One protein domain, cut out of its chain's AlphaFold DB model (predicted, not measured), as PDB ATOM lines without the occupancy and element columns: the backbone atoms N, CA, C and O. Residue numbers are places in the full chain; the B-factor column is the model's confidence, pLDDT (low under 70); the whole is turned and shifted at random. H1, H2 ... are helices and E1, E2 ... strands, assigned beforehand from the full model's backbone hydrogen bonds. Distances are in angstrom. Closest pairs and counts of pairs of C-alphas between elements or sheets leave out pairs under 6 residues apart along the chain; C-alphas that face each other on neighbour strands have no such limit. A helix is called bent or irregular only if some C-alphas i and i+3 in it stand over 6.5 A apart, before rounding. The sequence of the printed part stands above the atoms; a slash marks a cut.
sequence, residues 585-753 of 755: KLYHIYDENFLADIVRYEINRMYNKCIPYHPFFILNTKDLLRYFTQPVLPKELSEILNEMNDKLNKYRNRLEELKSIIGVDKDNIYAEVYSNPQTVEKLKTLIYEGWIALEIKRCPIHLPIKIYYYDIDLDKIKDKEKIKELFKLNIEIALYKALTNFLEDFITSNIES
ATOM      1  N   LYS A 585       4.221 -51.150  30.418       52.41
ATOM      2  CA  LYS A 585       3.388 -52.366  30.381       52.41
ATOM      3  C   LYS A 585       2.639 -52.529  29.056       52.41
ATOM      4  O   LYS A 585       2.150 -53.621  28.779       52.41
ATOM      5  N   LEU A 586       2.544 -51.458  28.269       54.75
ATOM      6  CA  LEU A 586       1.881 -51.388  26.968       54.75
ATOM      7  C   LEU A 586       2.577 -50.308  26.125       54.75
ATOM      8  O   LEU A 586       2.867 -49.238  26.656       54.75
ATOM      9  N   TYR A 587       2.819 -50.569  24.843       58.34
ATOM     10  CA  TYR A 587       3.378 -49.601  23.888       58.34
ATOM     11  C   TYR A 587       2.431 -49.391  22.714       58.34
ATOM     12  O   TYR A 587       1.487 -50.158  22.547       58.34
ATOM     13  N   HIS A 588       2.673 -48.352  21.919       63.16
ATOM     14  CA  HIS A 588       1.935 -48.093  20.690       63.16
ATOM     15  C   HIS A 588       2.923 -47.835  19.544       63.16
ATOM     16  O   HIS A 588       3.898 -47.110  19.735       63.16
ATOM     17  N   ILE A 589       2.692 -48.444  18.382       64.25
ATOM     18  CA  ILE A 589       3.428 -48.187  17.128       64.25
ATOM     19  C   ILE A 589       2.473 -47.612  16.088       64.25
ATOM     20  O   ILE A 589       1.281 -47.872  16.186       64.25
ATOM     21  N   TYR A 590       2.954 -46.841  15.118       64.19
ATOM     22  CA  TYR A 590       2.122 -46.304  14.037       64.19
ATOM     23  C   TYR A 590       1.710 -47.397  13.054       64.19
ATOM     24  O   TYR A 590       2.489 -48.312  12.797       64.19
ATOM     25  N   ASP A 591       0.527 -47.262  12.456       66.12
ATOM     26  CA  ASP A 591       0.183 -47.996  11.240       66.12
ATOM     27  C   ASP A 591       1.130 -47.572  10.110       66.12
ATOM     28  O   ASP A 591       1.156 -46.414   9.677       66.12
ATOM     29  N   GLU A 592       1.941 -48.517   9.646       70.12
ATOM     30  CA  GLU A 592       2.981 -48.260   8.661       70.12
ATOM     31  C   GLU A 592       2.435 -47.906   7.274       70.12
ATOM     32  O   GLU A 592       3.133 -47.246   6.508       70.12
ATOM     33  N   ASN A 593       1.214 -48.326   6.924       64.31
ATOM     34  CA  ASN A 593       0.622 -48.015   5.621       64.31
ATOM     35  C   ASN A 593       0.173 -46.562   5.597       64.31
ATOM     36  O   ASN A 593       0.529 -45.819   4.689       64.31
ATOM     37  N   PHE A 594      -0.539 -46.158   6.646       57.09
ATOM     38  CA  PHE A 594      -1.019 -44.794   6.788       57.09
ATOM     39  C   PHE A 594       0.142 -43.793   6.854       57.09
ATOM     40  O   PHE A 594       0.145 -42.782   6.151       57.09
ATOM     41  N   LEU A 595       1.169 -44.110   7.648       64.19
ATOM     42  CA  LEU A 595       2.372 -43.286   7.732       64.19
ATOM     43  C   LEU A 595       3.104 -43.210   6.380       64.19
ATOM     44  O   LEU A 595       3.540 -42.129   5.982       64.19
ATOM     45  N   ALA A 596       3.200 -44.325   5.649       74.62
ATOM     46  CA  ALA A 596       3.811 -44.350   4.323       74.62
ATOM     47  C   ALA A 596       3.035 -43.516   3.294       74.62
ATOM     48  O   ALA A 596       3.655 -42.828   2.487       74.62
ATOM     49  N   ASP A 597       1.700 -43.539   3.316       63.56
ATOM     50  CA  ASP A 597       0.877 -42.767   2.380       63.56
ATOM     51  C   ASP A 597       1.022 -41.259   2.591       63.56
ATOM     52  O   ASP A 597       1.163 -40.510   1.623       63.56
ATOM     53  N   ILE A 598       1.076 -40.821   3.850       57.53
ATOM     54  CA  ILE A 598       1.327 -39.420   4.200       57.53
ATOM     55  C   ILE A 598       2.699 -38.968   3.683       57.53
ATOM     56  O   ILE A 598       2.818 -37.920   3.047       57.53
ATOM     57  N   VAL A 599       3.741 -39.765   3.934       65.81
ATOM     58  CA  VAL A 599       5.104 -39.443   3.492       65.81
ATOM     59  C   VAL A 599       5.205 -39.471   1.966       65.81
ATOM     60  O   VAL A 599       5.797 -38.571   1.374       65.81
ATOM     61  N   ARG A 600       4.582 -40.453   1.302       77.25
ATOM     62  CA  ARG A 600       4.535 -40.550  -0.163       77.25
ATOM     63  C   ARG A 600       3.865 -39.338  -0.789       77.25
ATOM     64  O   ARG A 600       4.365 -38.819  -1.786       77.25
ATOM     65  N   TYR A 601       2.745 -38.893  -0.225       65.44
ATOM     66  CA  TYR A 601       2.061 -37.690  -0.687       65.44
ATOM     67  C   TYR A 601       3.001 -36.477  -0.669       65.44
ATOM     68  O   TYR A 601       3.057 -35.721  -1.640       65.44
ATOM     69  N   GLU A 602       3.805 -36.335   0.386       60.44
ATOM     70  CA  GLU A 602       4.770 -35.244   0.494       60.44
ATOM     71  C   GLU A 602       5.928 -35.377  -0.511       60.44
ATOM     72  O   GLU A 602       6.271 -34.394  -1.170       60.44
ATOM     73  N   ILE A 603       6.468 -36.585  -0.720       73.19
ATOM     74  CA  ILE A 603       7.480 -36.835  -1.764       73.19
ATOM     75  C   ILE A 603       6.931 -36.442  -3.144       73.19
ATOM     76  O   ILE A 603       7.579 -35.688  -3.869       73.19
ATOM     77  N   ASN A 604       5.715 -36.887  -3.488       73.50
ATOM     78  CA  ASN A 604       5.041 -36.540  -4.745       73.50
ATOM     79  C   ASN A 604       4.907 -35.022  -4.916       73.50
ATOM     80  O   ASN A 604       5.202 -34.467  -5.978       73.50
ATOM     81  N   ARG A 605       4.499 -34.328  -3.850       74.00
ATOM     82  CA  ARG A 605       4.361 -32.871  -3.838       74.00
ATOM     83  C   ARG A 605       5.692 -32.166  -4.100       74.00
ATOM     84  O   ARG A 605       5.726 -31.217  -4.887       74.00
ATOM     85  N   MET A 606       6.766 -32.611  -3.447       71.56
ATOM     86  CA  MET A 606       8.107 -32.043  -3.609       71.56
ATOM     87  C   MET A 606       8.681 -32.322  -4.996       71.56
ATOM     88  O   MET A 606       9.227 -31.410  -5.615       71.56
ATOM     89  N   TYR A 607       8.504 -33.541  -5.508       77.88
ATOM     90  CA  TYR A 607       9.006 -33.952  -6.816       77.88
ATOM     91  C   TYR A 607       8.360 -33.183  -7.962       77.88
ATOM     92  O   TYR A 607       9.065 -32.599  -8.782       77.88
ATOM     93  N   ASN A 608       7.030 -33.073  -7.961       75.25
ATOM     94  CA  ASN A 608       6.294 -32.361  -9.010       75.25
ATOM     95  C   ASN A 608       6.698 -30.884  -9.141       75.25
ATOM     96  O   ASN A 608       6.572 -30.296 -10.213       75.25
ATOM     97  N   LYS A 609       7.174 -30.272  -8.053       73.81
ATOM     98  CA  LYS A 609       7.614 -28.867  -8.015       73.81
ATOM     99  C   LYS A 609       9.133 -28.704  -7.992       73.81
ATOM    100  O   LYS A 609       9.619 -27.582  -7.920       73.81
ATOM    101  N   CYS A 610       9.856 -29.814  -8.023       72.12
ATOM    102  CA  CYS A 610      11.284 -29.911  -7.794       72.12
ATOM    103  C   CYS A 610      11.814 -29.063  -6.625       72.12
ATOM    104  O   CYS A 610      12.687 -28.210  -6.778       72.12
ATOM    105  N   ILE A 611      11.241 -29.279  -5.440       70.75
ATOM    106  CA  ILE A 611      11.632 -28.581  -4.213       70.75
ATOM    107  C   ILE A 611      12.792 -29.346  -3.571       70.75
ATOM    108  O   ILE A 611      12.570 -30.468  -3.112       70.75
ATOM    109  N   PRO A 612      14.005 -28.768  -3.481       64.00
ATOM    110  CA  PRO A 612      15.170 -29.560  -3.124       64.00
ATOM    111  C   PRO A 612      15.308 -29.886  -1.646       64.00
ATOM    112  O   PRO A 612      15.945 -30.866  -1.269       64.00
ATOM    113  N   TYR A 613      14.688 -29.079  -0.795       56.62
ATOM    114  CA  TYR A 613      14.711 -29.266   0.642       56.62
ATOM    115  C   TYR A 613      13.394 -28.777   1.233       56.62
ATOM    116  O   TYR A 613      12.991 -27.640   0.980       56.62
ATOM    117  N   HIS A 614      12.738 -29.617   2.033       53.84
ATOM    118  CA  HIS A 614      11.600 -29.196   2.845       53.84
ATOM    119  C   HIS A 614      12.061 -29.060   4.298       53.84
ATOM    120  O   HIS A 614      12.477 -30.054   4.892       53.84
ATOM    121  N   PRO A 615      12.003 -27.868   4.912       43.41
ATOM    122  CA  PRO A 615      12.414 -27.702   6.298       43.41
ATOM    123  C   PRO A 615      11.452 -28.478   7.214       43.41
ATOM    124  O   PRO A 615      10.324 -28.058   7.426       43.41
ATOM    125  N   PHE A 616      11.908 -29.640   7.689       49.53
ATOM    126  CA  PHE A 616      11.312 -30.553   8.677       49.53
ATOM    127  C   PHE A 616       9.816 -30.878   8.500       49.53
ATOM    128  O   PHE A 616       8.941 -30.150   8.958       49.53
ATOM    129  N   PHE A 617       9.514 -32.039   7.919       48.78
ATOM    130  CA  PHE A 617       8.182 -32.637   7.956       48.78
ATOM    131  C   PHE A 617       7.907 -33.215   9.351       48.78
ATOM    132  O   PHE A 617       8.501 -34.213   9.755       48.78
ATOM    133  N   ILE A 618       7.056 -32.545  10.125       45.34
ATOM    134  CA  ILE A 618       6.806 -32.864  11.534       45.34
ATOM    135  C   ILE A 618       5.446 -33.551  11.667       45.34
ATOM    136  O   ILE A 618       4.414 -32.947  11.389       45.34
ATOM    137  N   LEU A 619       5.447 -34.786  12.165       50.03
ATOM    138  CA  LEU A 619       4.246 -35.514  12.566       50.03
ATOM    139  C   LEU A 619       4.145 -35.514  14.092       50.03
ATOM    140  O   LEU A 619       4.732 -36.337  14.798       50.03
ATOM    141  N   ASN A 620       3.403 -34.533  14.591       45.41
ATOM    142  CA  ASN A 620       3.101 -34.298  15.995       45.41
ATOM    143  C   ASN A 620       1.584 -34.147  16.090       45.41
ATOM    144  O   ASN A 620       1.035 -33.343  15.346       45.41
ATOM    145  N   THR A 621       0.910 -34.913  16.956       45.34
ATOM    146  CA  THR A 621      -0.330 -34.481  17.636       45.34
ATOM    147  C   THR A 621      -0.864 -35.571  18.560       45.34
ATOM    148  O   THR A 621      -1.025 -36.734  18.194       45.34
ATOM    149  N   LYS A 622      -1.153 -35.159  19.795       41.41
ATOM    150  CA  LYS A 622      -1.401 -36.013  20.962       41.41
ATOM    151  C   LYS A 622      -2.754 -36.740  20.968       41.41
ATOM    152  O   LYS A 622      -2.948 -37.581  21.843       41.41
ATOM    153  N   ASP A 623      -3.624 -36.489  19.986       34.59
ATOM    154  CA  ASP A 623      -4.938 -37.140  19.901       34.59
ATOM    155  C   ASP A 623      -5.236 -37.807  18.548       34.59
ATOM    156  O   ASP A 623      -5.784 -38.901  18.564       34.59
ATOM    157  N   LEU A 624      -4.792 -37.293  17.391       36.41
ATOM    158  CA  LEU A 624      -5.035 -37.963  16.096       36.41
ATOM    159  C   LEU A 624      -4.268 -39.287  15.941       36.41
ATOM    160  O   LEU A 624      -4.781 -40.248  15.379       36.41
ATOM    161  N   LEU A 625      -3.066 -39.385  16.505       41.78
ATOM    162  CA  LEU A 625      -2.195 -40.547  16.321       41.78
ATOM    163  C   LEU A 625      -2.529 -41.730  17.245       41.78
ATOM    164  O   LEU A 625      -2.170 -42.867  16.952       41.78
ATOM    165  N   ARG A 626      -3.312 -41.519  18.309       38.94
ATOM    166  CA  ARG A 626      -3.843 -42.625  19.129       38.94
ATOM    167  C   ARG A 626      -4.865 -43.487  18.376       38.94
ATOM    168  O   ARG A 626      -5.087 -44.623  18.778       38.94
ATOM    169  N   TYR A 627      -5.444 -42.970  17.291       38.72
ATOM    170  CA  TYR A 627      -6.396 -43.689  16.437       38.72
ATOM    171  C   TYR A 627      -5.725 -44.536  15.346       38.72
ATOM    172  O   TYR A 627      -6.355 -45.445  14.814       38.72
ATOM    173  N   PHE A 628      -4.448 -44.273  15.047       44.03
ATOM    174  CA  PHE A 628      -3.665 -44.952  14.004       44.03
ATOM    175  C   PHE A 628      -2.480 -45.717  14.585       44.03
ATOM    176  O   PHE A 628      -1.464 -45.894  13.917       44.03
ATOM    177  N   THR A 629      -2.576 -46.109  15.856       46.81
ATOM    178  CA  THR A 629      -1.509 -46.839  16.529       46.81
ATOM    179  C   THR A 629      -1.971 -48.196  17.026       46.81
ATOM    180  O   THR A 629      -3.084 -48.365  17.521       46.81
ATOM    181  N   GLN A 630      -1.099 -49.186  16.877       51.66
ATOM    182  CA  GLN A 630      -1.354 -50.560  17.277       51.66
ATOM    183  C   GLN A 630      -0.712 -50.825  18.645       51.66
ATOM    184  O   GLN A 630       0.453 -50.462  18.849       51.66
ATOM    185  N   PRO A 631      -1.443 -51.424  19.606       51.91
ATOM    186  CA  PRO A 631      -0.885 -51.747  20.908       51.91
ATOM    187  C   PRO A 631       0.102 -52.912  20.798       51.91
ATOM    188  O   PRO A 631      -0.222 -53.953  20.237       51.91
ATOM    189  N   VAL A 632       1.272 -52.765  21.414       56.25
ATOM    190  CA  VAL A 632       2.305 -53.805  21.471       56.25
ATOM    191  C   VAL A 632       2.592 -54.171  22.921       56.25
ATOM    192  O   VAL A 632       2.814 -53.300  23.773       56.25
ATOM    193  N   LEU A 633       2.589 -55.473  23.217       54.50
ATOM    194  CA  LEU A 633       2.917 -55.991  24.540       54.50
ATOM    195  C   LEU A 633       4.425 -56.257  24.670       54.50
ATOM    196  O   LEU A 633       5.029 -56.841  23.772       54.50
ATOM    197  N   PRO A 634       5.043 -55.944  25.827       56.09
ATOM    198  CA  PRO A 634       6.477 -56.155  26.024       56.09
ATOM    199  C   PRO A 634       6.945 -57.613  25.855       56.09
ATOM    200  O   PRO A 634       8.106 -57.865  25.556       56.09
ATOM    201  N   LYS A 635       6.062 -58.597  26.072       55.44
ATOM    202  CA  LYS A 635       6.420 -60.027  26.034       55.44
ATOM    203  C   LYS A 635       6.664 -60.563  24.618       55.44
ATOM    204  O   LYS A 635       7.355 -61.564  24.486       55.44
ATOM    205  N   GLU A 636       6.142 -59.887  23.600       57.84
ATOM    206  CA  GLU A 636       6.189 -60.302  22.186       57.84
ATOM    207  C   GLU A 636       7.232 -59.500  21.384       57.84
ATOM    208  O   GLU A 636       7.428 -59.726  20.195       57.84
ATOM    209  N   LEU A 637       7.960 -58.585  22.044       72.19
ATOM    210  CA  LEU A 637       8.894 -57.647  21.408       72.19
ATOM    211  C   LEU A 637       9.917 -58.326  20.488       72.19
ATOM    212  O   LEU A 637      10.213 -57.796  19.429       72.19
ATOM    213  N   SER A 638      10.477 -59.476  20.874       76.88
ATOM    214  CA  SER A 638      11.555 -60.099  20.083       76.88
ATOM    215  C   SER A 638      11.047 -60.740  18.785       76.88
ATOM    216  O   SER A 638      11.752 -60.705  17.785       76.88
ATOM    217  N   GLU A 639       9.834 -61.299  18.789       76.94
ATOM    218  CA  GLU A 639       9.207 -61.869  17.587       76.94
ATOM    219  C   GLU A 639       8.773 -60.749  16.636       76.94
ATOM    220  O   GLU A 639       9.131 -60.772  15.461       76.94
ATOM    221  N   ILE A 640       8.135 -59.703  17.173       74.00
ATOM    222  CA  ILE A 640       7.708 -58.522  16.409       74.00
ATOM    223  C   ILE A 640       8.906 -57.823  15.751       74.00
ATOM    224  O   ILE A 640       8.843 -57.450  14.583       74.00
ATOM    225  N   LEU A 641      10.022 -57.666  16.472       83.06
ATOM    226  CA  LEU A 641      11.241 -57.080  15.908       83.06
ATOM    227  C   LEU A 641      11.800 -57.912  14.746       83.06
ATOM    228  O   LEU A 641      12.256 -57.334  13.760       83.06
ATOM    229  N   ASN A 642      11.754 -59.246  14.824       84.69
ATOM    230  CA  ASN A 642      12.197 -60.107  13.725       84.69
ATOM    231  C   ASN A 642      11.299 -59.937  12.491       84.69
ATOM    232  O   ASN A 642      11.805 -59.688  11.399       84.69
ATOM    233  N   GLU A 643       9.975 -59.970  12.669       83.19
ATOM    234  CA  GLU A 643       9.013 -59.769  11.575       83.19
ATOM    235  C   GLU A 643       9.164 -58.394  10.911       83.19
ATOM    236  O   GLU A 643       9.125 -58.262   9.685       83.19
ATOM    237  N   MET A 644       9.370 -57.352  11.716       85.56
ATOM    238  CA  MET A 644       9.588 -55.996  11.221       85.56
ATOM    239  C   MET A 644      10.904 -55.871  10.450       85.56
ATOM    240  O   MET A 644      10.932 -55.215   9.409       85.56
ATOM    241  N   ASN A 645      11.974 -56.527  10.901       89.56
ATOM    242  CA  ASN A 645      13.239 -56.573  10.168       89.56
ATOM    243  C   ASN A 645      13.092 -57.276   8.810       89.56
ATOM    244  O   ASN A 645      13.548 -56.746   7.795       89.56
ATOM    245  N   ASP A 646      12.402 -58.417   8.758       88.00
ATOM    246  CA  ASP A 646      12.128 -59.125   7.501       88.00
ATOM    247  C   ASP A 646      11.304 -58.257   6.540       88.00
ATOM    248  O   ASP A 646      11.614 -58.139   5.347       88.00
ATOM    249  N   LYS A 647      10.287 -57.572   7.071       88.44
ATOM    250  CA  LYS A 647       9.444 -56.641   6.314       88.44
ATOM    251  C   LYS A 647      10.239 -55.450   5.777       88.44
ATOM    252  O   LYS A 647      10.063 -55.076   4.617       88.44
ATOM    253  N   LEU A 648      11.131 -54.876   6.580       89.56
ATOM    254  CA  LEU A 648      12.007 -53.785   6.162       89.56
ATOM    255  C   LEU A 648      12.975 -54.228   5.057       89.56
ATOM    256  O   LEU A 648      13.124 -53.528   4.055       89.56
ATOM    257  N   ASN A 649      13.584 -55.409   5.198       90.62
ATOM    258  CA  ASN A 649      14.478 -55.979   4.189       90.62
ATOM    259  C   ASN A 649      13.765 -56.187   2.847       90.62
ATOM    260  O   ASN A 649      14.340 -55.905   1.796       90.62
ATOM    261  N   LYS A 650      12.488 -56.591   2.867       90.62
ATOM    262  CA  LYS A 650      11.668 -56.690   1.653       90.62
ATOM    263  C   LYS A 650      11.535 -55.342   0.934       90.62
ATOM    264  O   LYS A 650      11.749 -55.289  -0.276       90.62
ATOM    265  N   TYR A 651      11.225 -54.259   1.652       90.75
ATOM    266  CA  TYR A 651      11.121 -52.928   1.038       90.75
ATOM    267  C   TYR A 651      12.480 -52.376   0.583       90.75
ATOM    268  O   TYR A 651      12.545 -51.738  -0.465       90.75
ATOM    269  N   ARG A 652      13.573 -52.661   1.303       89.38
ATOM    270  CA  ARG A 652      14.941 -52.307   0.876       89.38
ATOM    271  C   ARG A 652      15.323 -52.989  -0.436       89.38
ATOM    272  O   ARG A 652      15.750 -52.311  -1.365       89.38
ATOM    273  N   ASN A 653      15.105 -54.301  -0.537       90.31
ATOM    274  CA  ASN A 653      15.374 -55.054  -1.763       90.31
ATOM    275  C   ASN A 653      14.528 -54.531  -2.929       90.31
ATOM    276  O   ASN A 653      15.052 -54.302  -4.017       90.31
ATOM    277  N   ARG A 654      13.242 -54.260  -2.680       89.94
ATOM    278  CA  ARG A 654      12.350 -53.685  -3.691       89.94
ATOM    279  C   ARG A 654      12.815 -52.305  -4.159       89.94
ATOM    280  O   ARG A 654      12.761 -52.015  -5.349       89.94
ATOM    281  N   LEU A 655      13.296 -51.462  -3.248       87.44
ATOM    282  CA  LEU A 655      13.841 -50.154  -3.602       87.44
ATOM    283  C   LEU A 655      15.065 -50.291  -4.521       87.44
ATOM    284  O   LEU A 655      15.147 -49.581  -5.517       87.44
ATOM    285  N   GLU A 656      15.980 -51.219  -4.232       86.62
ATOM    286  CA  GLU A 656      17.158 -51.478  -5.075       86.62
ATOM    287  C   GLU A 656      16.785 -51.967  -6.484       86.62
ATOM    288  O   GLU A 656      17.375 -51.515  -7.467       86.62
ATOM    289  N   GLU A 657      15.772 -52.833  -6.604       87.25
ATOM    290  CA  GLU A 657      15.221 -53.237  -7.906       87.25
ATOM    291  C   GLU A 657      14.721 -52.021  -8.701       87.25
ATOM    292  O   GLU A 657      15.086 -51.841  -9.864       87.25
ATOM    293  N   LEU A 658      13.929 -51.149  -8.065       86.50
ATOM    294  CA  LEU A 658      13.362 -49.957  -8.702       86.50
ATOM    295  C   LEU A 658      14.448 -48.947  -9.106       86.50
ATOM    296  O   LEU A 658      14.385 -48.392 -10.203       86.50
ATOM    297  N   LYS A 659      15.489 -48.756  -8.285       83.50
ATOM    298  CA  LYS A 659      16.649 -47.919  -8.645       83.50
ATOM    299  C   LYS A 659      17.350 -48.427  -9.901       83.50
ATOM    300  O   LYS A 659      17.677 -47.629 -10.779       83.50
ATOM    301  N   SER A 660      17.545 -49.747 -10.003       83.19
ATOM    302  CA  SER A 660      18.170 -50.365 -11.177       83.19
ATOM    303  C   SER A 660      17.356 -50.141 -12.451       83.19
ATOM    304  O   SER A 660      17.944 -50.030 -13.522       83.19
ATOM    305  N   ILE A 661      16.025 -50.077 -12.349       83.69
ATOM    306  CA  ILE A 661      15.140 -49.804 -13.490       83.69
ATOM    307  C   ILE A 661      15.260 -48.341 -13.940       83.69
ATOM    308  O   ILE A 661      15.306 -48.070 -15.137       83.69
ATOM    309  N   ILE A 662      15.337 -47.396 -12.999       78.25
ATOM    310  CA  ILE A 662      15.396 -45.953 -13.304       78.25
ATOM    311  C   ILE A 662      16.814 -45.525 -13.741       78.25
ATOM    312  O   ILE A 662      16.980 -44.483 -14.374       78.25
ATOM    313  N   GLY A 663      17.841 -46.333 -13.451       71.25
ATOM    314  CA  GLY A 663      19.232 -46.058 -13.825       71.25
ATOM    315  C   GLY A 663      19.892 -44.975 -12.965       71.25
ATOM    316  O   GLY A 663      20.718 -44.212 -13.463       71.25
ATOM    317  N   VAL A 664      19.499 -44.876 -11.691       71.25
ATOM    318  CA  VAL A 664      20.021 -43.894 -10.722       71.25
ATOM    319  C   VAL A 664      21.112 -44.532  -9.861       71.25
ATOM    320  O   VAL A 664      21.044 -45.725  -9.563       71.25
ATOM    321  N   ASP A 665      22.108 -43.740  -9.452       63.84
ATOM    322  CA  ASP A 665      23.152 -44.190  -8.527       63.84
ATOM    323  C   ASP A 665      22.555 -44.633  -7.178       63.84
ATOM    324  O   ASP A 665      21.593 -44.040  -6.675       63.84
ATOM    325  N   LYS A 666      23.125 -45.687  -6.588       58.53
ATOM    326  CA  LYS A 666      22.584 -46.344  -5.390       58.53
ATOM    327  C   LYS A 666      22.527 -45.412  -4.187       58.53
ATOM    328  O   LYS A 666      21.587 -45.525  -3.395       58.53
ATOM    329  N   ASP A 667      23.464 -44.475  -4.110       63.16
ATOM    330  CA  ASP A 667      23.638 -43.567  -2.975       63.16
ATOM    331  C   ASP A 667      22.708 -42.339  -3.022       63.16
ATOM    332  O   ASP A 667      22.611 -41.598  -2.047       63.16
ATOM    333  N   ASN A 668      21.958 -42.144  -4.114       71.62
ATOM    334  CA  ASN A 668      21.154 -40.933  -4.323       71.62
ATOM    335  C   ASN A 668      19.670 -41.080  -3.956       71.62
ATOM    336  O   ASN A 668      18.939 -40.090  -3.964       71.62
ATOM    337  N   ILE A 669      19.197 -42.297  -3.665       83.50
ATOM    338  CA  ILE A 669      17.816 -42.548  -3.228       83.50
ATOM    339  C   ILE A 669      17.832 -43.441  -1.992       83.50
ATOM    340  O   ILE A 669      18.090 -44.634  -2.092       83.50
ATOM    341  N   TYR A 670      17.539 -42.914  -0.815       83.62
ATOM    342  CA  TYR A 670      17.470 -43.724   0.396       83.62
ATOM    343  C   TYR A 670      16.618 -43.060   1.473       83.62
ATOM    344  O   TYR A 670      16.355 -41.860   1.441       83.62
ATOM    345  N   ALA A 671      16.187 -43.869   2.438       86.38
ATOM    346  CA  ALA A 671      15.616 -43.392   3.685       86.38
ATOM    347  C   ALA A 671      16.496 -43.842   4.848       86.38
ATOM    348  O   ALA A 671      16.978 -44.980   4.871       86.38
ATOM    349  N   GLU A 672      16.665 -42.967   5.829       84.81
ATOM    350  CA  GLU A 672      17.386 -43.269   7.060       84.81
ATOM    351  C   GLU A 672      16.629 -42.706   8.260       84.81
ATOM    352  O   GLU A 672      16.020 -41.640   8.185       84.81
ATOM    353  N   VAL A 673      16.642 -43.435   9.375       86.44
ATOM    354  CA  VAL A 673      16.118 -42.971  10.661       86.44
ATOM    355  C   VAL A 673      17.256 -43.020  11.665       86.44
ATOM    356  O   VAL A 673      17.907 -44.056  11.838       86.44
ATOM    357  N   TYR A 674      17.502 -41.908  12.351       83.12
ATOM    358  CA  TYR A 674      18.548 -41.843  13.358       83.12
ATOM    359  C   TYR A 674      18.267 -42.852  14.476       83.12
ATOM    360  O   TYR A 674      17.169 -42.921  15.030       83.12
ATOM    361  N   SER A 675      19.292 -43.628  14.839       73.06
ATOM    362  CA  SER A 675      19.160 -44.706  15.828       73.06
ATOM    363  C   SER A 675      18.798 -44.220  17.233       73.06
ATOM    364  O   SER A 675      18.233 -44.982  18.013       73.06
ATOM    365  N   ASN A 676      19.117 -42.966  17.560       77.88
ATOM    366  CA  ASN A 676      18.857 -42.389  18.873       77.88
ATOM    367  C   ASN A 676      17.784 -41.301  18.769       77.88
ATOM    368  O   ASN A 676      18.061 -40.256  18.176       77.88
ATOM    369  N   PRO A 677      16.592 -41.499  19.361       80.06
ATOM    370  CA  PRO A 677      15.582 -40.452  19.388       80.06
ATOM    371  C   PRO A 677      16.023 -39.297  20.290       80.06
ATOM    372  O   PRO A 677      16.586 -39.508  21.371       80.06
ATOM    373  N   GLN A 678      15.690 -38.068  19.901       78.31
ATOM    374  CA  GLN A 678      15.742 -36.945  20.829       78.31
ATOM    375  C   GLN A 678      14.684 -37.165  21.908       78.31
ATOM    376  O   GLN A 678      13.529 -37.471  21.620       78.31
ATOM    377  N   THR A 679      15.075 -37.026  23.167       68.62
ATOM    378  CA  THR A 679      14.156 -37.213  24.289       68.62
ATOM    379  C   THR A 679      13.798 -35.854  24.860       68.62
ATOM    380  O   THR A 679      14.668 -35.109  25.303       68.62
ATOM    381  N   VAL A 680      12.506 -35.533  24.886       63.94
ATOM    382  CA  VAL A 680      11.999 -34.383  25.635       63.94
ATOM    383  C   VAL A 680      11.539 -34.899  26.990       63.94
ATOM    384  O   VAL A 680      10.374 -35.258  27.166       63.94
ATOM    385  N   GLU A 681      12.468 -34.966  27.948       53.31
ATOM    386  CA  GLU A 681      12.250 -35.566  29.277       53.31
ATOM    387  C   GLU A 681      11.012 -34.993  29.983       53.31
ATOM    388  O   GLU A 681      10.188 -35.737  30.517       53.31
ATOM    389  N   LYS A 682      10.810 -33.670  29.895       47.81
ATOM    390  CA  LYS A 682       9.664 -32.965  30.496       47.81
ATOM    391  C   LYS A 682       8.311 -33.458  29.962       47.81
ATOM    392  O   LYS A 682       7.330 -33.479  30.703       47.81
ATOM    393  N   LEU A 683       8.261 -33.859  28.690       45.66
ATOM    394  CA  LEU A 683       7.054 -34.327  28.002       45.66
ATOM    395  C   LEU A 683       6.996 -35.851  27.875       45.66
ATOM    396  O   LEU A 683       6.031 -36.367  27.305       45.66
ATOM    397  N   LYS A 684       8.015 -36.571  28.371       65.44
ATOM    398  CA  LYS A 684       8.173 -38.023  28.194       65.44
ATOM    399  C   LYS A 684       7.943 -38.420  26.742       65.44
ATOM    400  O   LYS A 684       7.084 -39.236  26.428       65.44
ATOM    401  N   THR A 685       8.590 -37.686  25.847       67.50
ATOM    402  CA  THR A 685       8.360 -37.799  24.411       67.50
ATOM    403  C   THR A 685       9.654 -38.197  23.733       67.50
ATOM    404  O   THR A 685      10.690 -37.582  23.985       67.50
ATOM    405  N   LEU A 686       9.579 -39.215  22.882       75.44
ATOM    406  CA  LEU A 686      10.672 -39.635  22.016       75.44
ATOM    407  C   LEU A 686      10.419 -39.093  20.623       75.44
ATOM    408  O   LEU A 686       9.381 -39.366  20.032       75.44
ATOM    409  N   ILE A 687      11.365 -38.328  20.109       78.25
ATOM    410  CA  ILE A 687      11.311 -37.755  18.776       78.25
ATOM    411  C   ILE A 687      12.312 -38.522  17.928       78.25
ATOM    412  O   ILE A 687      13.521 -38.402  18.122       78.25
ATOM    413  N   TYR A 688      11.803 -39.322  17.004       84.62
ATOM    414  CA  TYR A 688      12.625 -39.946  15.981       84.62
ATOM    415  C   TYR A 688      12.748 -38.990  14.821       84.62
ATOM    416  O   TYR A 688      11.752 -38.523  14.270       84.62
ATOM    417  N   GLU A 689      13.987 -38.705  14.468       82.69
ATOM    418  CA  GLU A 689      14.308 -37.964  13.269       82.69
ATOM    419  C   GLU A 689      14.736 -38.971  12.203       82.69
ATOM    420  O   GLU A 689      15.482 -39.912  12.474       82.69
ATOM    421  N   GLY A 690      14.242 -38.786  10.995       83.62
ATOM    422  CA  GLY A 690      14.693 -39.503   9.820       83.62
ATOM    423  C   GLY A 690      14.751 -38.560   8.641       83.62
ATOM    424  O   GLY A 690      14.415 -37.382   8.753       83.62
ATOM    425  N   TRP A 691      15.188 -39.055   7.503       83.69
ATOM    426  CA  TRP A 691      15.106 -38.312   6.265       83.69
ATOM    427  C   TRP A 691      14.982 -39.251   5.084       83.69
ATOM    428  O   TRP A 691      15.364 -40.420   5.132       83.69
ATOM    429  N   ILE A 692      14.428 -38.700   4.017       86.50
ATOM    430  CA  ILE A 692      14.428 -39.288   2.691       86.50
ATOM    431  C   ILE A 692      15.292 -38.406   1.802       86.50
ATOM    432  O   ILE A 692      15.054 -37.202   1.700       86.50
ATOM    433  N   ALA A 693      16.282 -39.010   1.161       85.31
ATOM    434  CA  ALA A 693      17.023 -38.418   0.063       85.31
ATOM    435  C   ALA A 693      16.592 -39.106  -1.233       85.31
ATOM    436  O   ALA A 693      16.466 -40.329  -1.271       85.31
ATOM    437  N   LEU A 694      16.326 -38.333  -2.280       85.31
ATOM    438  CA  LEU A 694      15.962 -38.849  -3.595       85.31
ATOM    439  C   LEU A 694      16.405 -37.868  -4.677       85.31
ATOM    440  O   LEU A 694      15.928 -36.742  -4.699       85.31
ATOM    441  N   GLU A 695      17.251 -38.290  -5.614       81.88
ATOM    442  CA  GLU A 695      17.556 -37.511  -6.817       81.88
ATOM    443  C   GLU A 695      17.150 -38.257  -8.090       81.88
ATOM    444  O   GLU A 695      17.712 -39.293  -8.437       81.88
ATOM    445  N   ILE A 696      16.182 -37.704  -8.824       77.44
ATOM    446  CA  ILE A 696      15.731 -38.237 -10.117       77.44
ATOM    447  C   ILE A 696      15.638 -37.086 -11.119       77.44
ATOM    448  O   ILE A 696      15.064 -36.043 -10.818       77.44
ATOM    449  N   LYS A 697      16.189 -37.262 -12.332       75.00
ATOM    450  CA  LYS A 697      16.191 -36.253 -13.419       75.00
ATOM    451  C   LYS A 697      16.731 -34.866 -12.991       75.00
ATOM    452  O   LYS A 697      16.167 -33.844 -13.369       75.00
ATOM    453  N   ARG A 698      17.844 -34.823 -12.240       71.88
ATOM    454  CA  ARG A 698      18.469 -33.590 -11.693       71.88
ATOM    455  C   ARG A 698      17.576 -32.803 -10.731       71.88
ATOM    456  O   ARG A 698      17.756 -31.598 -10.563       71.88
ATOM    457  N   CYS A 699      16.613 -33.483 -10.119       78.62
ATOM    458  CA  CYS A 699      15.818 -32.937  -9.043       78.62
ATOM    459  C   CYS A 699      16.219 -33.595  -7.718       78.62
ATOM    460  O   CYS A 699      15.691 -34.668  -7.410       78.62
ATOM    461  N   PRO A 700      17.174 -33.020  -6.966       80.69
ATOM    462  CA  PRO A 700      17.509 -33.540  -5.650       80.69
ATOM    463  C   PRO A 700      16.359 -33.211  -4.704       80.69
ATOM    464  O   PRO A 700      15.885 -32.089  -4.730       80.69
ATOM    465  N   ILE A 701      15.914 -34.155  -3.884       80.88
ATOM    466  CA  ILE A 701      14.930 -33.983  -2.815       80.88
ATOM    467  C   ILE A 701      15.568 -34.473  -1.532       80.88
ATOM    468  O   ILE A 701      15.992 -35.622  -1.437       80.88
ATOM    469  N   HIS A 702      15.581 -33.608  -0.528       81.50
ATOM    470  CA  HIS A 702      15.954 -33.962   0.826       81.50
ATOM    471  C   HIS A 702      14.804 -33.605   1.776       81.50
ATOM    472  O   HIS A 702      14.526 -32.432   2.042       81.50
ATOM    473  N   LEU A 703      14.128 -34.632   2.290       77.19
ATOM    474  CA  LEU A 703      12.962 -34.535   3.163       77.19
ATOM    475  C   LEU A 703      13.320 -35.030   4.572       77.19
ATOM    476  O   LEU A 703      13.216 -36.226   4.836       77.19
ATOM    477  N   PRO A 704      13.753 -34.148   5.489       74.38
ATOM    478  CA  PRO A 704      13.866 -34.482   6.903       74.38
ATOM    479  C   PRO A 704      12.474 -34.659   7.530       74.38
ATOM    480  O   PRO A 704      11.568 -33.863   7.288       74.38
ATOM    481  N   ILE A 705      12.318 -35.678   8.369       70.25
ATOM    482  CA  ILE A 705      11.069 -36.122   8.993       70.25
ATOM    483  C   ILE A 705      11.274 -36.218  10.505       70.25
ATOM    484  O   ILE A 705      12.274 -36.768  10.958       70.25
ATOM    485  N   LYS A 706      10.327 -35.712  11.300       70.12
ATOM    486  CA  LYS A 706      10.309 -35.879  12.760       70.12
ATOM    487  C   LYS A 706       9.003 -36.515  13.210       70.12
ATOM    488  O   LYS A 706       7.933 -35.997  12.898       70.12
ATOM    489  N   ILE A 707       9.088 -37.594  13.978       68.44
ATOM    490  CA  ILE A 707       7.936 -38.359  14.468       68.44
ATOM    491  C   ILE A 707       8.012 -38.478  15.985       68.44
ATOM    492  O   ILE A 707       9.048 -38.835  16.542       68.44
ATOM    493  N   TYR A 708       6.900 -38.179  16.654       68.56
ATOM    494  CA  TYR A 708       6.849 -38.009  18.101       68.56
ATOM    495  C   TYR A 708       6.078 -39.156  18.755       68.56
ATOM    496  O   TYR A 708       4.895 -39.327  18.498       68.56
ATOM    497  N   TYR A 709       6.699 -39.904  19.660       68.62
ATOM    498  CA  TYR A 709       6.017 -40.857  20.535       68.62
ATOM    499  C   TYR A 709       5.857 -40.263  21.931       68.62
ATOM    500  O   TYR A 709       6.845 -40.032  22.628       68.62
ATOM    501  N   TYR A 710       4.616 -40.017  22.346       63.03
ATOM    502  CA  TYR A 710       4.289 -39.339  23.606       63.03
ATOM    503  C   TYR A 710       4.081 -40.304  24.775       63.03
ATOM    504  O   TYR A 710       3.694 -41.456  24.591       63.03
ATOM    505  N   ASP A 711       4.243 -39.782  25.995       62.69
ATOM    506  CA  ASP A 711       4.015 -40.493  27.262       62.69
ATOM    507  C   ASP A 711       4.897 -41.753  27.457       62.69
ATOM    508  O   ASP A 711       4.549 -42.640  28.240       62.69
ATOM    509  N   ILE A 712       6.069 -41.806  26.812       66.56
ATOM    510  CA  ILE A 712       7.059 -42.884  26.932       66.56
ATOM    511  C   ILE A 712       8.174 -42.478  27.898       66.56
ATOM    512  O   ILE A 712       8.959 -41.567  27.643       66.56
ATOM    513  N   ASP A 713       8.243 -43.184  29.024       71.62
ATOM    514  CA  ASP A 713       9.224 -42.976  30.090       71.62
ATOM    515  C   ASP A 713      10.325 -44.049  29.998       71.62
ATOM    516  O   ASP A 713      10.200 -45.124  30.587       71.62
ATOM    517  N   LEU A 714      11.384 -43.794  29.214       70.88
ATOM    518  CA  LEU A 714      12.457 -44.775  28.964       70.88
ATOM    519  C   LEU A 714      13.162 -45.253  30.241       70.88
ATOM    520  O   LEU A 714      13.645 -46.384  30.276       70.88
ATOM    521  N   ASP A 715      13.187 -44.438  31.295       71.94
ATOM    522  CA  ASP A 715      13.836 -44.780  32.565       71.94
ATOM    523  C   ASP A 715      13.077 -45.854  33.350       71.94
ATOM    524  O   ASP A 715      13.638 -46.517  34.224       71.94
ATOM    525  N   LYS A 716      11.797 -46.067  33.024       65.38
ATOM    526  CA  LYS A 716      10.935 -47.073  33.660       65.38
ATOM    527  C   LYS A 716      10.823 -48.369  32.867       65.38
ATOM    528  O   LYS A 716      10.147 -49.300  33.302       65.38
ATOM    529  N   ILE A 717      11.488 -48.440  31.719       68.81
ATOM    530  CA  ILE A 717      11.389 -49.533  30.761       68.81
ATOM    531  C   ILE A 717      12.641 -50.414  30.863       68.81
ATOM    532  O   ILE A 717      13.758 -49.946  30.651       68.81
ATOM    533  N   LYS A 718      12.461 -51.713  31.149       67.62
ATOM    534  CA  LYS A 718      13.580 -52.668  31.277       67.62
ATOM    535  C   LYS A 718      14.341 -52.875  29.961       67.62
ATOM    536  O   LYS A 718      15.561 -52.788  29.955       67.62
ATOM    537  N   ASP A 719      13.625 -53.081  28.856       72.50
ATOM    538  CA  ASP A 719      14.199 -53.355  27.528       72.50
ATOM    539  C   ASP A 719      14.168 -52.112  26.624       72.50
ATOM    540  O   ASP A 719      13.728 -52.156  25.476       72.50
ATOM    541  N   LYS A 720      14.602 -50.966  27.161       80.06
ATOM    542  CA  LYS A 720      14.478 -49.661  26.490       80.06
ATOM    543  C   LYS A 720      15.129 -49.612  25.106       80.06
ATOM    544  O   LYS A 720      14.614 -48.933  24.227       80.06
ATOM    545  N   GLU A 721      16.205 -50.367  24.895       84.19
ATOM    546  CA  GLU A 721      16.884 -50.441  23.597       84.19
ATOM    547  C   GLU A 721      16.044 -51.178  22.545       84.19
ATOM    548  O   GLU A 721      15.904 -50.678  21.435       84.19
ATOM    549  N   LYS A 722      15.360 -52.272  22.911       81.94
ATOM    550  CA  LYS A 722      14.441 -52.985  22.002       81.94
ATOM    551  C   LYS A 722      13.228 -52.145  21.612       81.94
ATOM    552  O   LYS A 722      12.704 -52.272  20.515       81.94
ATOM    553  N   ILE A 723      12.757 -51.288  22.512       80.44
ATOM    554  CA  ILE A 723      11.625 -50.395  22.231       80.44
ATOM    555  C   ILE A 723      12.052 -49.226  21.356       80.44
ATOM    556  O   ILE A 723      11.300 -48.815  20.476       80.44
ATOM    557  N   LYS A 724      13.275 -48.722  21.552       85.81
ATOM    558  CA  LYS A 724      13.827 -47.755  20.611       85.81
ATOM    559  C   LYS A 724      13.972 -48.351  19.217       85.81
ATOM    560  O   LYS A 724      13.584 -47.726  18.237       85.81
ATOM    561  N   GLU A 725      14.467 -49.582  19.156       87.44
ATOM    562  CA  GLU A 725      14.571 -50.356  17.924       87.44
ATOM    563  C   GLU A 725      13.198 -50.579  17.275       87.44
ATOM    564  O   GLU A 725      13.053 -50.353  16.079       87.44
ATOM    565  N   LEU A 726      12.165 -50.909  18.057       85.62
ATOM    566  CA  LEU A 726      10.796 -51.089  17.569       85.62
ATOM    567  C   LEU A 726      10.261 -49.829  16.877       85.62
ATOM    568  O   LEU A 726       9.763 -49.896  15.754       85.62
ATOM    569  N   PHE A 727      10.363 -48.674  17.537       87.19
ATOM    570  CA  PHE A 727       9.890 -47.402  16.982       87.19
ATOM    571  C   PHE A 727      10.699 -46.972  15.768       87.19
ATOM    572  O   PHE A 727      10.131 -46.529  14.771       87.19
ATOM    573  N   LYS A 728      12.017 -47.174  15.818       89.44
ATOM    574  CA  LYS A 728      12.893 -46.940  14.678       89.44
ATOM    575  C   LYS A 728      12.465 -47.786  13.476       89.44
ATOM    576  O   LYS A 728      12.217 -47.223  12.416       89.44
ATOM    577  N   LEU A 729      12.335 -49.104  13.640       88.94
ATOM    578  CA  LEU A 729      11.940 -50.017  12.563       88.94
ATOM    579  C   LEU A 729      10.551 -49.679  12.019       88.94
ATOM    580  O   LEU A 729      10.344 -49.723  10.811       88.94
ATOM    581  N   ASN A 730       9.606 -49.303  12.885       87.38
ATOM    582  CA  ASN A 730       8.258 -48.904  12.479       87.38
ATOM    583  C   ASN A 730       8.292 -47.710  11.520       87.38
ATOM    584  O   ASN A 730       7.647 -47.740  10.470       87.38
ATOM    585  N   ILE A 731       9.098 -46.701  11.848       87.38
ATOM    586  CA  ILE A 731       9.286 -45.531  10.995       87.38
ATOM    587  C   ILE A 731      10.054 -45.907   9.727       87.38
ATOM    588  O   ILE A 731       9.607 -45.561   8.639       87.38
ATOM    589  N   GLU A 732      11.168 -46.640   9.833       90.81
ATOM    590  CA  GLU A 732      11.969 -47.044   8.670       90.81
ATOM    591  C   GLU A 732      11.120 -47.795   7.641       90.81
ATOM    592  O   GLU A 732      11.157 -47.463   6.458       90.81
ATOM    593  N   ILE A 733      10.296 -48.751   8.078       90.44
ATOM    594  CA  ILE A 733       9.388 -49.490   7.193       90.44
ATOM    595  C   ILE A 733       8.462 -48.528   6.449       90.44
ATOM    596  O   ILE A 733       8.316 -48.652   5.234       90.44
ATOM    597  N   ALA A 734       7.865 -47.563   7.150       84.62
ATOM    598  CA  ALA A 734       6.969 -46.595   6.532       84.62
ATOM    599  C   ALA A 734       7.692 -45.699   5.509       84.62
ATOM    600  O   ALA A 734       7.159 -45.463   4.426       84.62
ATOM    601  N   LEU A 735       8.920 -45.251   5.797       89.88
ATOM    602  CA  LEU A 735       9.696 -44.417   4.868       89.88
ATOM    603  C   LEU A 735      10.130 -45.189   3.616       89.88
ATOM    604  O   LEU A 735       9.976 -44.695   2.499       89.88
ATOM    605  N   TYR A 736      10.631 -46.419   3.776       92.50
ATOM    606  CA  TYR A 736      11.003 -47.272   2.642       92.50
ATOM    607  C   TYR A 736       9.781 -47.663   1.804       92.50
ATOM    608  O   TYR A 736       9.852 -47.690   0.573       92.50
ATOM    609  N   LYS A 737       8.639 -47.910   2.449       91.25
ATOM    610  CA  LYS A 737       7.369 -48.140   1.759       91.25
ATOM    611  C   LYS A 737       6.918 -46.906   0.970       91.25
ATOM    612  O   LYS A 737       6.528 -47.033  -0.184       91.25
ATOM    613  N   ALA A 738       7.016 -45.712   1.552       85.69
ATOM    614  CA  ALA A 738       6.668 -44.470   0.867       85.69
ATOM    615  C   ALA A 738       7.526 -44.247  -0.389       85.69
ATOM    616  O   ALA A 738       6.994 -43.924  -1.449       85.69
ATOM    617  N   LEU A 739       8.842 -44.469  -0.275       88.75
ATOM    618  CA  LEU A 739       9.789 -44.369  -1.386       88.75
ATOM    619  C   LEU A 739       9.506 -45.381  -2.496       88.75
ATOM    620  O   LEU A 739       9.459 -45.007  -3.662       88.75
ATOM    621  N   THR A 740       9.324 -46.653  -2.144       91.25
ATOM    622  CA  THR A 740       9.044 -47.709  -3.132       91.25
ATOM    623  C   THR A 740       7.755 -47.425  -3.890       91.25
ATOM    624  O   THR A 740       7.784 -47.381  -5.116       91.25
ATOM    625  N   ASN A 741       6.671 -47.108  -3.177       88.44
ATOM    626  CA  ASN A 741       5.399 -46.733  -3.790       88.44
ATOM    627  C   ASN A 741       5.544 -45.498  -4.703       88.44
ATOM    628  O   ASN A 741       5.022 -45.483  -5.811       88.44
ATOM    629  N   PHE A 742       6.284 -44.471  -4.269       88.69
ATOM    630  CA  PHE A 742       6.548 -43.285  -5.089       88.69
ATOM    631  C   PHE A 742       7.298 -43.619  -6.392       88.69
ATOM    632  O   PHE A 742       6.935 -43.128  -7.458       88.69
ATOM    633  N   LEU A 743       8.343 -44.451  -6.329       87.75
ATOM    634  CA  LEU A 743       9.098 -44.848  -7.521       87.75
ATOM    635  C   LEU A 743       8.264 -45.701  -8.479       87.75
ATOM    636  O   LEU A 743       8.412 -45.571  -9.692       87.75
ATOM    637  N   GLU A 744       7.394 -46.562  -7.954       88.44
ATOM    638  CA  GLU A 744       6.453 -47.339  -8.765       88.44
ATOM    639  C   GLU A 744       5.466 -46.420  -9.498       88.44
ATOM    640  O   GLU A 744       5.307 -46.549 -10.716       88.44
ATOM    641  N   ASP A 745       4.896 -45.434  -8.796       84.00
ATOM    642  CA  ASP A 745       4.041 -44.398  -9.391       84.00
ATOM    643  C   ASP A 745       4.808 -43.624 -10.491       84.00
ATOM    644  O   ASP A 745       4.295 -43.388 -11.591       84.00
ATOM    645  N   PHE A 746       6.076 -43.279 -10.235       82.75
ATOM    646  CA  PHE A 746       6.946 -42.562 -11.172       82.75
ATOM    647  C   PHE A 746       7.302 -43.372 -12.428       82.75
ATOM    648  O   PHE A 746       7.294 -42.837 -13.539       82.75
ATOM    649  N   ILE A 747       7.643 -44.654 -12.286       83.31
ATOM    650  CA  ILE A 747       7.959 -45.525 -13.425       83.31
ATOM    651  C   ILE A 747       6.718 -45.689 -14.302       83.31
ATOM    652  O   ILE A 747       6.803 -45.509 -15.517       83.31
ATOM    653  N   THR A 748       5.568 -45.964 -13.684       79.69
ATOM    654  CA  THR A 748       4.299 -46.180 -14.391       79.69
ATOM    655  C   THR A 748       3.927 -44.958 -15.235       79.69
ATOM    656  O   THR A 748       3.697 -45.076 -16.437       79.69
ATOM    657  N   SER A 749       4.006 -43.761 -14.651       71.56
ATOM    658  CA  SER A 749       3.698 -42.499 -15.341       71.56
ATOM    659  C   SER A 749       4.706 -42.101 -16.439       71.56
ATOM    660  O   SER A 749       4.342 -41.412 -17.396       71.56
ATOM    661  N   ASN A 750       5.971 -42.539 -16.374       59.91
ATOM    662  CA  ASN A 750       6.938 -42.298 -17.459       59.91
ATOM    663  C   ASN A 750       6.847 -43.322 -18.597       59.91
ATOM    664  O   ASN A 750       7.093 -42.968 -19.749       59.91
ATOM    665  N   ILE A 751       6.484 -44.574 -18.309       56.72
ATOM    666  CA  ILE A 751       6.235 -45.574 -19.356       56.72
ATOM    667  C   ILE A 751       5.038 -45.132 -20.211       56.72
ATOM    668  O   ILE A 751       5.137 -45.149 -21.434       56.72
ATOM    669  N   GLU A 752       3.969 -44.627 -19.590       46.56
ATOM    670  CA  GLU A 752       2.787 -44.095 -20.292       46.56
ATOM    671  C   GLU A 752       3.044 -42.830 -21.127       46.56
ATOM    672  O   GLU A 752       2.249 -42.524 -22.006       46.56
ATOM    673  N   SER A 753       4.123 -42.083 -20.873       45.09
ATOM    674  CA  SER A 753       4.476 -40.884 -21.658       45.09
ATOM    675  C   SER A 753       5.532 -41.129 -22.739       45.09
ATOM    676  O   SER A 753       5.797 -40.234 -23.542       45.09
TER     677      SER A 753
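What this domain is: This is residues 585 to 753 of the 755 residues of the protein "DEAD/DEAH box helicase family protein" of Desulfurococcales archaeon (UniProt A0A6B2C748). A long antiparallel hairpin, E6 and E7, makes the main part of a twisted sheet, and the long helix H3 runs over one face of that sheet with H1 slanting beside it on the same face. H2 packs on H3 and only grazes the sheet, while the small strand pair E1 and E3 sits by the first part of H3; the last residues of H3, 748 to 753, stick out. The printed part has 169 residues, with three named helices and seven named strands in the order E1 H1 E2 E3 H2 E4 E5 E6 E7 H3, a mixed class of helices and strands. The larger sheet, of E2, E4, E5, E6 and E7, is branched, with three neighbours to E6, and mixed: E2 and E7 are parallel, and its other neighbour pairs are antiparallel; E1 and E3 make a separate antiparallel sheet of two strands. The whole is compact, with a radius of gyration of the C-alphas of 16.6 A, yet elongated, spanning 54 by 31 by 27 A.

Where its parts are: Find C-alpha 685 at (8.360, -37.799, 24.411); from there E6, residues 685 to 696, runs 35.3 A to C-alpha 696 at (15.731, -38.237, -10.117). E7, residues 699 to 709, returns over 32.2 A. The shorter strands of this sheet are E2, residues 617 to 619, E4, residues 669 to 673, 14.0 A long, and E5, residues 678 to 680. H3, residues 720 to 753, is the longest helix, 50.0 A, and ends at C-alpha 753, (4.476, -40.884, -21.658). H1 covers residues 592 to 608, 24.0 A, and H2 residues 634 to 662, 41.6 A. H2 is irregular, with C-alphas 635 and 638 7.9 A apart, and has a kink of 33 degrees near residue 641. Look last at E1, residues 587 to 590, and E3, residues 629 to 632.

How they stand to each other: Begin at the hairpin of E6 and E7, where N 690 and O 705 are 2.8 A apart and N 701 and O 694 2.7 A, within hydrogen-bond range. On one side of E6 lie E4, beside residues 689 to 694, and E5, beside residues 685 to 687; E7 lies on the other side. Between the antiparallel neighbours E4 and E6, N 670 and O 693 are within hydrogen-bond range at 2.8 A, and between the hairpin strands E5 and E6, N 678 and O 687 are within hydrogen-bond range at 2.8 A. E5, E6 and E7 form a meander, each strand the antiparallel neighbour of the one before. E2 is parallel to E7, with N 617 and O 704 2.8 A apart. H3 is on the sheet at a height of 9.1 A, along the strands at 23 degrees to E6 on the local plane. It is over E6 and only just over E4, on which 3 of its C-alphas fall. H1 is on the same face, over E7 at a height of 9.3 A, and only just along the strands at 27 degrees on the local plane. H3 touches H1 with residues 730 to 742 alone, at a steep tilt of 46 degrees, the same way; the closest C-alphas, of Ala 596 and Ala 734, are 4.5 A apart. H2 touches H3 at a shallow tilt of 26 degrees, the same way, closest at the C-alphas of Leu 648 and Ile 733, 5.1 A. H2 only grazes the sheet, with residues 652 to 662, and is apart from H1. The closest C-alphas of E1 and H3, of Ile 589 and Phe 727, are 6.5 A apart; E1 pairs with E3, N 630 and O 589 being 2.8 A apart. Every O i to N i+4 pair is within hydrogen-bond range in H1, 23 of 25 are in H2 and 29 of 30 in H3.

The domain as a whole: Look to the C-alphas of Lys 716 and Ser 753, the two farthest apart, at 56.0 A. The printed part has no cut, and no link is long. Its mean pLDDT is 72.2, and 63 residues are under 70, among them residues 612 to 636.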